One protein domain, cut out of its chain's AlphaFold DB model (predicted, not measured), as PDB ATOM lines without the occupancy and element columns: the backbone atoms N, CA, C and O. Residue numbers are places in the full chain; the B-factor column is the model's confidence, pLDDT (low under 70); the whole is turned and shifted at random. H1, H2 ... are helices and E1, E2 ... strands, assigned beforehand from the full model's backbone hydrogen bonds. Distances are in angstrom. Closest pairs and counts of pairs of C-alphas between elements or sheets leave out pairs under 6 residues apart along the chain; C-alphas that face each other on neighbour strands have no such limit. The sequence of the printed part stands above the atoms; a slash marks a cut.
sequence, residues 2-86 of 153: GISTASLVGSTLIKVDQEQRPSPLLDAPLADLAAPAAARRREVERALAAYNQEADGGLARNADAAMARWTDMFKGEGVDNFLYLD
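What this domain is: This is residues 2 to 86 of the 153 residues of an uncharacterized protein of uncultured Thermomicrobiales bacterium (UniProt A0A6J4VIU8). A long helix, H1, sticks out as an arm with residues 2 to 14, and a second long helix, H2, lies well away from it beyond a long link. The small strand hairpin E1 and E2 fills the space between the last residues of H1 and the later part of H2, with the short helix H3 farther along and an unnamed tail. The 85 printed residues run H1, H2, E1, E2, H3, mostly helix, with the two strands antiparallel. The whole is only just loose, close to compact, with a radius of gyration of the C-alphas of 14.4 A, and spans 49 by 25 by 20 A, the arm adding to the length.

How they stand to each other: H1, residues 3 to 20, and H2, residues 35 to 50, are apart. E1, residues 53 to 56, and E2, residues 59 to 62, form an antiparallel hairpin at 142 degrees, with N 54 and O 61 at 2.8 A and N 61 and O 54 at 2.9 A, within hydrogen-bond range. The closest C-alphas of H1 and E2, those of Glu 19 and Leu 59, are 6.0 A apart. Those of H2 and E1, Leu 48 and Glu 54, are 5.9 A apart. H3, residues 70 to 74, is apart from H1, H2 and E1. Every O i to N i+4 pair is within range in H1 and H2; H3 has 0 of 1, but 2 of 2 O i to N i+3 pairs.

Where its parts are: H1 begins at C-alpha 3 (23.200, 36.609, 98.140) and is 26.0 A long. H2 is 22.6 A long, E1 9.5 A and E2 10.0 A. H3 is 8.0 A long and ends at C-alpha 74 (42.381, 39.574, 105.754).

The domain as a whole: The C-alphas of Gly 2 and Ala 31, the two farthest apart, are 49.6 A apart. The printed part has no cut. The link from H1 to H2 is long, 14 residues. The model's pLDDT is under 70 in residues 2 to 10.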
ATOM      1  N   GLY A   2      19.221  35.545  99.595       38.53
ATOM      2  CA  GLY A   2      19.734  34.910  98.360       38.53
ATOM      3  C   GLY A   2      21.204  35.169  97.996       38.53
ATOM      4  O   GLY A   2      21.758  34.434  97.190       38.53
ATOM      5  N   ILE A   3      21.849  36.193  98.567       45.94
ATOM      6  CA  ILE A   3      23.200  36.609  98.140       45.94
ATOM      7  C   ILE A   3      24.282  35.897  98.970       45.94
ATOM      8  O   ILE A   3      25.188  35.310  98.397       45.94
ATOM      9  N   SER A   4      24.131  35.814 100.300       47.44
ATOM     10  CA  SER A   4      25.086  35.118 101.187       47.44
ATOM     11  C   SER A   4      25.251  33.619 100.913       47.44
ATOM     12  O   SER A   4      26.297  33.061 101.227       47.44
ATOM     13  N   THR A   5      24.258  32.954 100.321       51.84
ATOM     14  CA  THR A   5      24.372  31.544  99.921       51.84
ATOM     15  C   THR A   5      25.190  31.390  98.640       51.84
ATOM     16  O   THR A   5      26.073  30.541  98.595       51.84
ATOM     17  N   ALA A   6      24.980  32.242  97.630       54.97
ATOM     18  CA  ALA A   6      25.745  32.212  96.377       54.97
ATOM     19  C   ALA A   6      27.236  32.505  96.605       54.97
ATOM     20  O   ALA A   6      28.107  31.836  96.061       54.97
ATOM     21  N   SER A   7      27.524  33.456  97.482       59.00
ATOM     22  CA  SER A   7      28.841  33.791  98.014       59.00
ATOM     23  C   SER A   7      29.579  32.636  98.676       59.00
ATOM     24  O   SER A   7      30.757  32.389  98.406       59.00
ATOM     25  N   LEU A   8      28.868  31.944  99.566       64.25
ATOM     26  CA  LEU A   8      29.375  30.805 100.311       64.25
ATOM     27  C   LEU A   8      29.653  29.642  99.358       64.25
ATOM     28  O   LEU A   8      30.725  29.048  99.417       64.25
ATOM     29  N   VAL A   9      28.738  29.373  98.427       68.06
ATOM     30  CA  VAL A   9      28.908  28.334  97.405       68.06
ATOM     31  C   VAL A   9      30.059  28.686  96.458       68.06
ATOM     32  O   VAL A   9      30.971  27.889  96.285       68.06
ATOM     33  N   GLY A  10      30.101  29.898  95.906       69.38
ATOM     34  CA  GLY A  10      31.158  30.309  94.977       69.38
ATOM     35  C   GLY A  10      32.553  30.278  95.606       69.38
ATOM     36  O   GLY A  10      33.482  29.722  95.029       69.38
ATOM     37  N   SER A  11      32.707  30.819  96.820       73.12
ATOM     38  CA  SER A  11      34.003  30.834  97.512       73.12
ATOM     39  C   SER A  11      34.461  29.436  97.937       73.12
ATOM     40  O   SER A  11      35.659  29.156  97.894       73.12
ATOM     41  N   THR A  12      33.531  28.550  98.319       77.00
ATOM     42  CA  THR A  12      33.865  27.158  98.669       77.00
ATOM     43  C   THR A  12      34.260  26.348  97.445       77.00
ATOM     44  O   THR A  12      35.247  25.627  97.524       77.00
ATOM     45  N   LEU A  13      33.590  26.520  96.303       76.81
ATOM     46  CA  LEU A  13      33.979  25.864  95.051       76.81
ATOM     47  C   LEU A  13      35.377  26.295  94.591       76.81
ATOM     48  O   LEU A  13      36.208  25.442  94.297       76.81
ATOM     49  N   ILE A  14      35.668  27.602  94.614       76.62
ATOM     50  CA  ILE A  14      37.007  28.133  94.297       76.62
ATOM     51  C   ILE A  14      38.060  27.571  95.259       76.62
ATOM     52  O   ILE A  14      39.168  27.244  94.843       76.62
ATOM     53  N   LYS A  15      37.726  27.450  96.549       79.88
ATOM     54  CA  LYS A  15      38.646  26.925  97.561       79.88
ATOM     55  C   LYS A  15      38.918  25.431  97.378       79.88
ATOM     56  O   LYS A  15      40.069  25.031  97.463       79.88
ATOM     57  N   VAL A  16      37.887  24.627  97.112       81.38
ATOM     58  CA  VAL A  16      38.030  23.186  96.841       81.38
ATOM     59  C   VAL A  16      38.903  22.958  95.610       81.38
ATOM     60  O   VAL A  16      39.794  22.117  95.642       81.38
ATOM     61  N   ASP A  17      38.699  23.742  94.555       81.19
ATOM     62  CA  ASP A  17      39.538  23.700  93.358       81.19
ATOM     63  C   ASP A  17      40.999  24.093  93.660       81.19
ATOM     64  O   ASP A  17      41.916  23.429  93.196       81.19
ATOM     65  N   GLN A  18      41.248  25.099  94.506       77.19
ATOM     66  CA  GLN A  18      42.610  25.454  94.938       77.19
ATOM     67  C   GLN A  18      43.278  24.401  95.836       77.19
ATOM     68  O   GLN A  18      44.486  24.209  95.742       77.19
ATOM     69  N   GLU A  19      42.510  23.727  96.692       81.06
ATOM     70  CA  GLU A  19      42.980  22.644  97.568       81.06
ATOM     71  C   GLU A  19      43.360  21.399  96.757       81.06
ATOM     72  O   GLU A  19      44.386  20.778  97.002       81.06
ATOM     73  N   GLN A  20      42.571  21.070  95.730       81.25
ATOM     74  CA  GLN A  20      42.851  19.945  94.831       81.25
ATOM     75  C   GLN A  20      43.972  20.234  93.829       81.25
ATOM     76  O   GLN A  20      44.513  19.304  93.227       81.25
ATOM     77  N   ARG A  21      44.312  21.508  93.614       76.38
ATOM     78  CA  ARG A  21      45.381  21.901  92.698       76.38
ATOM     79  C   ARG A  21      46.741  21.701  93.365       76.38
ATOM     80  O   ARG A  21      47.009  22.344  94.382       76.38
ATOM     81  N   PRO A  22      47.624  20.884  92.767       74.12
ATOM     82  CA  PRO A  22      48.985  20.777  93.248       74.12
ATOM     83  C   PRO A  22      49.682  22.132  93.126       74.12
ATOM     84  O   PRO A  22      49.539  22.837  92.123       74.12
ATOM     85  N   SER A  23      50.450  22.497  94.145       79.94
ATOM     86  CA  SER A  23      51.349  23.635  94.094       79.94
ATOM     87  C   SER A  23      52.511  23.291  93.158       79.94
ATOM     88  O   SER A  23      53.371  22.484  93.522       79.94
ATOM     89  N   PRO A  24      52.629  23.929  91.976       74.62
ATOM     90  CA  PRO A  24      53.714  23.631  91.038       74.62
ATOM     91  C   PRO A  24      55.101  23.917  91.636       74.62
ATOM     92  O   PRO A  24      56.105  23.393  91.161       74.62
ATOM     93  N   LEU A  25      55.159  24.740  92.689       80.19
ATOM     94  CA  LEU A  25      56.383  25.052  93.417       80.19
ATOM     95  C   LEU A  25      56.748  23.986  94.461       80.19
ATOM     96  O   LEU A  25      57.931  23.697  94.635       80.19
ATOM     97  N   LEU A  26      55.764  23.451  95.191       84.44
ATOM     98  CA  LEU A  26      56.006  22.574  96.344       84.44
ATOM     99  C   LEU A  26      55.917  21.082  95.985       84.44
ATOM    100  O   LEU A  26      56.618  20.277  96.599       84.44
ATOM    101  N   ASP A  27      55.154  20.725  94.953       84.19
ATOM    102  CA  ASP A  27      54.875  19.323  94.618       84.19
ATOM    103  C   ASP A  27      55.831  18.740  93.570       84.19
ATOM    104  O   ASP A  27      56.017  17.527  93.499       84.19
ATOM    105  N   ALA A  28      56.495  19.586  92.777       84.06
ATOM    106  CA  ALA A  28      57.535  19.134  91.856       84.06
ATOM    107  C   ALA A  28      58.767  18.623  92.633       84.06
ATOM    108  O   ALA A  28      59.145  19.240  93.635       84.06
ATOM    109  N   PRO A  29      59.455  17.552  92.192       87.31
ATOM    110  CA  PRO A  29      60.719  17.149  92.796       87.31
ATOM    111  C   PRO A  29      61.730  18.302  92.769       87.31
ATOM    112  O   PRO A  29      61.951  18.930  91.739       87.31
ATOM    113  N   LEU A  30      62.385  18.579  93.902       84.38
ATOM    114  CA  LEU A  30      63.378  19.662  94.015       84.38
ATOM    115  C   LEU A  30      64.512  19.559  92.984       84.38
ATOM    116  O   LEU A  30      65.068  20.584  92.597       84.38
ATOM    117  N   ALA A  31      64.845  18.337  92.561       86.81
ATOM    118  CA  ALA A  31      65.850  18.061  91.538       86.81
ATOM    119  C   ALA A  31      65.433  18.535  90.135       86.81
ATOM    120  O   ALA A  31      66.299  18.855  89.325       86.81
ATOM    121  N   ASP A  32      64.127  18.634  89.879       89.19
ATOM    122  CA  ASP A  32      63.563  19.016  88.582       89.19
ATOM    123  C   ASP A  32      63.328  20.535  88.483       89.19
ATOM    124  O   ASP A  32      63.018  21.066  87.416       89.19
ATOM    125  N   LEU A  33      63.487  21.264  89.595       86.88
ATOM    126  CA  LEU A  33      63.308  22.711  89.649       86.88
ATOM    127  C   LEU A  33      64.567  23.453  89.184       86.88
ATOM    128  O   LEU A  33      65.673  23.235  89.678       86.88
ATOM    129  N   ALA A  34      64.379  24.444  88.310       91.25
ATOM    130  CA  ALA A  34      65.424  25.417  88.008       91.25
ATOM    131  C   ALA A  34      65.858  26.174  89.281       91.25
ATOM    132  O   ALA A  34      65.046  26.419  90.178       91.25
ATOM    133  N   ALA A  35      67.122  26.612  89.341       91.00
ATOM    134  CA  ALA A  35      67.700  27.237  90.539       91.00
ATOM    135  C   ALA A  35      66.853  28.379  91.159       91.00
ATOM    136  O   ALA A  35      66.701  28.389  92.383       91.00
ATOM    137  N   PRO A  36      66.231  29.293  90.381       91.50
ATOM    138  CA  PRO A  36      65.350  30.322  90.944       91.50
ATOM    139  C   PRO A  36      64.092  29.747  91.613       91.50
ATOM    140  O   PRO A  36      63.702  30.193  92.691       91.50
ATOM    141  N   ALA A  37      63.476  28.727  91.010       88.56
ATOM    142  CA  ALA A  37      62.283  28.077  91.549       88.56
ATOM    143  C   ALA A  37      62.610  27.275  92.817       88.56
ATOM    144  O   ALA A  37      61.888  27.362  93.808       88.56
ATOM    145  N   ALA A  38      63.746  26.574  92.841       90.00
ATOM    146  CA  ALA A  38      64.222  25.874  94.033       90.00
ATOM    147  C   ALA A  38      64.509  26.838  95.202       90.00
ATOM    148  O   ALA A  38      64.185  26.537  96.352       90.00
ATOM    149  N   ALA A  39      65.082  28.017  94.925       91.62
ATOM    150  CA  ALA A  39      65.295  29.051  95.936       91.62
ATOM    151  C   ALA A  39      63.964  29.592  96.486       91.62
ATOM    152  O   ALA A  39      63.803  29.695  97.706       91.62
ATOM    153  N   ARG A  40      62.998  29.863  95.596       90.31
ATOM    154  CA  ARG A  40      61.653  30.317  95.967       90.31
ATOM    155  C   ARG A  40      60.906  29.281  96.803       90.31
ATOM    156  O   ARG A  40      60.297  29.642  97.803       90.31
ATOM    157  N   ARG A  41      60.998  27.995  96.458       91.12
ATOM    158  CA  ARG A  41      60.406  26.906  97.248       91.12
ATOM    159  C   ARG A  41      60.918  26.921  98.685       91.12
ATOM    160  O   ARG A  41      60.126  26.965  99.617       91.12
ATOM    161  N   ARG A  42      62.241  26.979  98.867       91.81
ATOM    162  CA  ARG A  42      62.861  27.030 100.202       91.81
ATOM    163  C   ARG A  42      62.467  28.276 100.988       91.81
ATOM    164  O   ARG A  42      62.493  28.257 102.212       91.81
ATOM    165  N   GLU A  43      62.234  29.399 100.314       92.19
ATOM    166  CA  GLU A  43      61.721  30.619 100.946       92.19
ATOM    167  C   GLU A  43      60.291  30.408 101.455       92.19
ATOM    168  O   GLU A  43      60.021  30.690 102.620       92.19
ATOM    169  N   VAL A  44      59.412  29.848 100.619       91.94
ATOM    170  CA  VAL A  44      58.022  29.533 100.982       91.94
ATOM    171  C   VAL A  44      57.964  28.527 102.133       91.94
ATOM    172  O   VAL A  44      57.282  28.789 103.114       91.94
ATOM    173  N   GLU A  45      58.732  27.436 102.083       92.62
ATOM    174  CA  GLU A  45      58.803  26.438 103.166       92.62
ATOM    175  C   GLU A  45      59.274  27.057 104.492       92.62
ATOM    176  O   GLU A  45      58.689  26.806 105.546       92.62
ATOM    177  N   ARG A  46      60.296  27.923 104.447       93.56
ATOM    178  CA  ARG A  46      60.759  28.665 105.631       93.56
ATOM    179  C   ARG A  46      59.684  29.601 106.173       93.56
ATOM    180  O   ARG A  46      59.539  29.709 107.387       93.56
ATOM    181  N   ALA A  47      58.956  30.283 105.295       93.06
ATOM    182  CA  ALA A  47      57.880  31.176 105.694       93.06
ATOM    183  C   ALA A  47      56.699  30.406 106.304       93.06
ATOM    184  O   ALA A  47      56.212  30.799 107.356       93.06
ATOM    185  N   LEU A  48      56.284  29.289 105.708       92.75
ATOM    186  CA  LEU A  48      55.241  28.419 106.254       92.75
ATOM    187  C   LEU A  48      55.601  27.961 107.675       92.75
ATOM    188  O   LEU A  48      54.843  28.209 108.613       92.75
ATOM    189  N   ALA A  49      56.820  27.447 107.867       92.88
ATOM    190  CA  ALA A  49      57.309  27.052 109.187       92.88
ATOM    191  C   ALA A  49      57.341  28.223 110.189       92.88
ATOM    192  O   ALA A  49      56.900  28.079 111.325       92.88
ATOM    193  N   ALA A  50      57.816  29.404 109.775       92.75
ATOM    194  CA  ALA A  50      57.891  30.581 110.646       92.75
ATOM    195  C   ALA A  50      56.514  31.103 111.095       92.75
ATOM    196  O   ALA A  50      56.411  31.736 112.146       92.75
ATOM    197  N   TYR A  51      55.467  30.854 110.305       90.00
ATOM    198  CA  TYR A  51      54.096  31.277 110.591       90.00
ATOM    199  C   TYR A  51      53.213  30.150 111.152       90.00
ATOM    200  O   TYR A  51      52.018  30.375 111.333       90.00
ATOM    201  N   ASN A  52      53.782  28.978 111.480       92.25
ATOM    202  CA  ASN A  52      53.046  27.778 111.907       92.25
ATOM    203  C   ASN A  52      51.939  27.390 110.915       92.25
ATOM    204  O   ASN A  52      50.805  27.086 111.300       92.25
ATOM    205  N   GLN A  53      52.271  27.456 109.628       93.06
ATOM    206  CA  GLN A  53      51.392  27.084 108.535       93.06
ATOM    207  C   GLN A  53      51.962  25.910 107.747       93.06
ATOM    208  O   GLN A  53      53.171  25.698 107.689       93.06
ATOM    209  N   GLU A  54      51.068  25.170 107.114       92.44
ATOM    210  CA  GLU A  54      51.357  24.025 106.268       92.44
ATOM    211  C   GLU A  54      50.773  24.265 104.879       92.44
ATOM    212  O   GLU A  54      49.777  24.977 104.714       92.44
ATOM    213  N   ALA A  55      51.426  23.688 103.874       90.19
ATOM    214  CA  ALA A  55      50.888  23.665 102.527       90.19
ATOM    215  C   ALA A  55      49.904  22.499 102.398       90.19
ATOM    216  O   ALA A  55      50.251  21.358 102.691       90.19
ATOM    217  N   ASP A  56      48.701  22.802 101.931       88.06
ATOM    218  CA  ASP A  56      47.656  21.840 101.610       88.06
ATOM    219  C   ASP A  56      47.217  22.095 100.164       88.06
ATOM    220  O   ASP A  56      46.450  23.022  99.872       88.06
ATOM    221  N   GLY A  57      47.853  21.371  99.239       85.31
ATOM    222  CA  GLY A  57      47.829  21.687  97.813       85.31
ATOM    223  C   GLY A  57      48.342  23.107  97.545       85.31
ATOM    224  O   GLY A  57      49.436  23.494  97.966       85.31
ATOM    225  N   GLY A  58      47.538  23.913  96.852       85.81
ATOM    226  CA  GLY A  58      47.832  25.321  96.583       85.81
ATOM    227  C   GLY A  58      47.611  26.271  97.768       85.81
ATOM    228  O   GLY A  58      47.889  27.466  97.635       85.81
ATOM    229  N   LEU A  59      47.106  25.791  98.909       88.50
ATOM    230  CA  LEU A  59      46.702  26.624 100.044       88.50
ATOM    231  C   LEU A  59      47.729  26.609 101.179       88.50
ATOM    232  O   LEU A  59      48.349  25.590 101.458       88.50
ATOM    233  N   ALA A  60      47.863  27.734 101.880       91.94
ATOM    234  CA  ALA A  60      48.548  27.816 103.164       91.94
ATOM    235  C   ALA A  60      47.506  27.769 104.293       91.94
ATOM    236  O   ALA A  60      46.605  28.612 104.363       91.94
ATOM    237  N   ARG A  61      47.610  26.779 105.181       91.44
ATOM    238  CA  ARG A  61      46.688  26.566 106.305       91.44
ATOM    239  C   ARG A  61      47.431  26.643 107.627       91.44
ATOM    240  O   ARG A  61      48.570  26.219 107.717       91.44
ATOM    241  N   ASN A  62      46.784  27.163 108.666       93.06
ATOM    242  CA  ASN A  62      47.330  27.074 110.022       93.06
ATOM    243  C   ASN A  62      47.436  25.600 110.433       93.06
ATOM    244  O   ASN A  62      46.478  24.856 110.232       93.06
ATOM    245  N   ALA A  63      48.567  25.214 111.027       92.38
ATOM    246  CA  ALA A  63      48.821  23.835 111.454       92.38
ATOM    247  C   ALA A  63      47.819  23.348 112.521       92.38
ATOM    248  O   ALA A  63      47.525  22.161 112.613       92.38
ATOM    249  N   ASP A  64      47.262  24.272 113.314       91.12
ATOM    250  CA  ASP A  64      46.208  23.994 114.291       91.12
ATOM    251  C   ASP A  64      45.182  25.140 114.332       91.12
ATOM    252  O   ASP A  64      45.513  26.310 114.103       91.12
ATOM    253  N   ALA A  65      43.928  24.823 114.663       88.62
ATOM    254  CA  ALA A  65      42.859  25.808 114.827       88.62
ATOM    255  C   ALA A  65      43.171  26.855 115.915       88.62
ATOM    256  O   ALA A  65      42.781  28.014 115.779       88.62
ATOM    257  N   ALA A  66      43.915  26.487 116.960       91.75
ATOM    258  CA  ALA A  66      44.376  27.386 118.014       91.75
ATOM    259  C   ALA A  66      45.377  28.444 117.515       91.75
ATOM    260  O   ALA A  66      45.567  29.463 118.177       91.75
ATOM    261  N   MET A  67      46.001  28.233 116.349       89.50
ATOM    262  CA  MET A  67      46.905  29.204 115.721       89.50
ATOM    263  C   MET A  67      46.165  30.229 114.850       89.50
ATOM    264  O   MET A  67      46.794  31.136 114.306       89.50
ATOM    265  N   ALA A  68      44.837  30.121 114.722       90.56
ATOM    266  CA  ALA A  68      44.036  31.071 113.963       90.56
ATOM    267  C   ALA A  68      44.044  32.467 114.592       90.56
ATOM    268  O   ALA A  68      43.755  32.654 115.776       90.56
ATOM    269  N   ARG A  69      44.327  33.481 113.768       90.75
ATOM    270  CA  ARG A  69      44.326  34.887 114.177       90.75
ATOM    271  C   ARG A  69      43.236  35.648 113.440       90.75
ATOM    272  O   ARG A  69      42.987  35.417 112.262       90.75
ATOM    273  N   TRP A  70      42.670  36.665 114.088       89.75
ATOM    274  CA  TRP A  70      41.724  37.593 113.447       89.75
ATOM    275  C   TRP A  70      42.281  38.223 112.165       89.75
ATOM    276  O   TRP A  70      41.548  38.464 111.212       89.75
ATOM    277  N   THR A  71      43.596  38.444 112.113       90.06
ATOM    278  CA  THR A  71      44.280  38.977 110.931       90.06
ATOM    279  C   THR A  71      44.238  38.040 109.729       90.06
ATOM    280  O   THR A  71      44.330  38.512 108.600       90.06
ATOM    281  N   ASP A  72      44.096  36.731 109.940       89.69
ATOM    282  CA  ASP A  72      44.110  35.743 108.858       89.69
ATOM    283  C   ASP A  72      42.855  35.859 107.979       89.69
ATOM    284  O   ASP A  72      42.899  35.563 106.786       89.69
ATOM    285  N   MET A  73      41.768  36.433 108.515       88.94
ATOM    286  CA  MET A  73      40.580  36.798 107.735       88.94
ATOM    287  C   MET A  73      40.873  37.818 106.630       88.94
ATOM    288  O   MET A  73      40.085  37.941 105.697       88.94
ATOM    289  N   PHE A  74      41.992  38.539 106.711       91.94
ATOM    290  CA  PHE A  74      42.381  39.574 105.754       91.94
ATOM    291  C   PHE A  74      43.576  39.184 104.893       91.94
ATOM    292  O   PHE A  74      43.971  39.976 104.046       91.94
ATOM    293  N   LYS A  75      44.169  38.007 105.095       91.56
ATOM    294  CA  LYS A  75      45.340  37.554 104.338       91.56
ATOM    295  C   LYS A  75      44.956  36.720 103.122       91.56
ATOM    296  O   LYS A  75      43.838  36.201 103.034       91.56
ATOM    297  N   GLY A  76      45.903  36.585 102.200       89.62
ATOM    298  CA  GLY A  76      45.851  35.576 101.149       89.62
ATOM    299  C   GLY A  76      45.737  34.153 101.715       89.62
ATOM    300  O   GLY A  76      46.101  33.899 102.859       89.62
ATOM    301  N   GLU A  77      45.174  33.238 100.928       89.00
ATOM    302  CA  GLU A  77      44.984  31.823 101.309       89.00
ATOM    303  C   GLU A  77      45.968  30.899 100.583       89.00
ATOM    304  O   GLU A  77      46.091  29.738 100.954       89.00
ATOM    305  N   GLY A  78      46.644  31.390  99.542       88.50
ATOM    306  CA  GLY A  78      47.539  30.601  98.705       88.50
ATOM    307  C   GLY A  78      48.966  30.588  99.233       88.50
ATOM    308  O   GLY A  78      49.428  31.554  99.845       88.50
ATOM    309  N   VAL A  79      49.704  29.521  98.933       89.44
ATOM    310  CA  VAL A  79      51.136  29.391  99.275       89.44
ATOM    311  C   VAL A  79      52.012  30.500  98.672       89.44
ATOM    312  O   VAL A  79      53.121  30.755  99.136       89.44
ATOM    313  N   ASP A  80      51.514  31.190  97.650       85.38
ATOM    314  CA  ASP A  80      52.155  32.311  96.971       85.38
ATOM    315  C   ASP A  80      51.844  33.679  97.606       85.38
ATOM    316  O   ASP A  80      52.624  34.618  97.428       85.38
ATOM    317  N   ASN A  81      50.738  33.800  98.351       88.19
ATOM    318  CA  ASN A  81      50.209  35.088  98.805       88.19
ATOM    319  C   ASN A  81      49.809  35.174 100.293       88.19
ATOM    320  O   ASN A  81      49.408  36.248 100.741       88.19
ATOM    321  N   PHE A  82      49.970  34.104 101.078       90.62
ATOM    322  CA  PHE A  82      49.561  34.035 102.493       90.62
ATOM    323  C   PHE A  82      50.233  35.051 103.428       90.62
ATOM    324  O   PHE A  82      49.692  35.392 104.481       90.62
ATOM    325  N   LEU A  83      51.405  35.569 103.054       90.31
ATOM    326  CA  LEU A  83      52.108  36.607 103.815       90.31
ATOM    327  C   LEU A  83      51.532  38.010 103.596       90.31
ATOM    328  O   LEU A  83      51.843  38.927 104.357       90.31
ATOM    329  N   TYR A  84      50.709  38.191 102.565       91.25
ATOM    330  CA  TYR A  84      50.192  39.490 102.166       91.25
ATOM    331  C   TYR A  84      48.723  39.646 102.538       91.25
ATOM    332  O   TYR A  84      47.948  38.689 102.607       91.25
ATOM    333  N   LEU A  85      48.336  40.899 102.757       92.12
ATOM    334  CA  LEU A  85      46.940  41.263 102.912       92.12
ATOM    335  C   LEU A  85      46.219  41.160 101.565       92.12
ATOM    336  O   LEU A  85      46.684  41.663 100.543       92.12
ATOM    337  N   ASP A  86      45.048  40.537 101.586       88.81
ATOM    338  CA  ASP A  86      44.139  40.484 100.461       88.81
ATOM    339  C   ASP A  86      43.235  41.721 100.472       88.81
ATOM    340  O   ASP A  86      42.284  41.834 101.253       88.81
TER     341      ASP A  86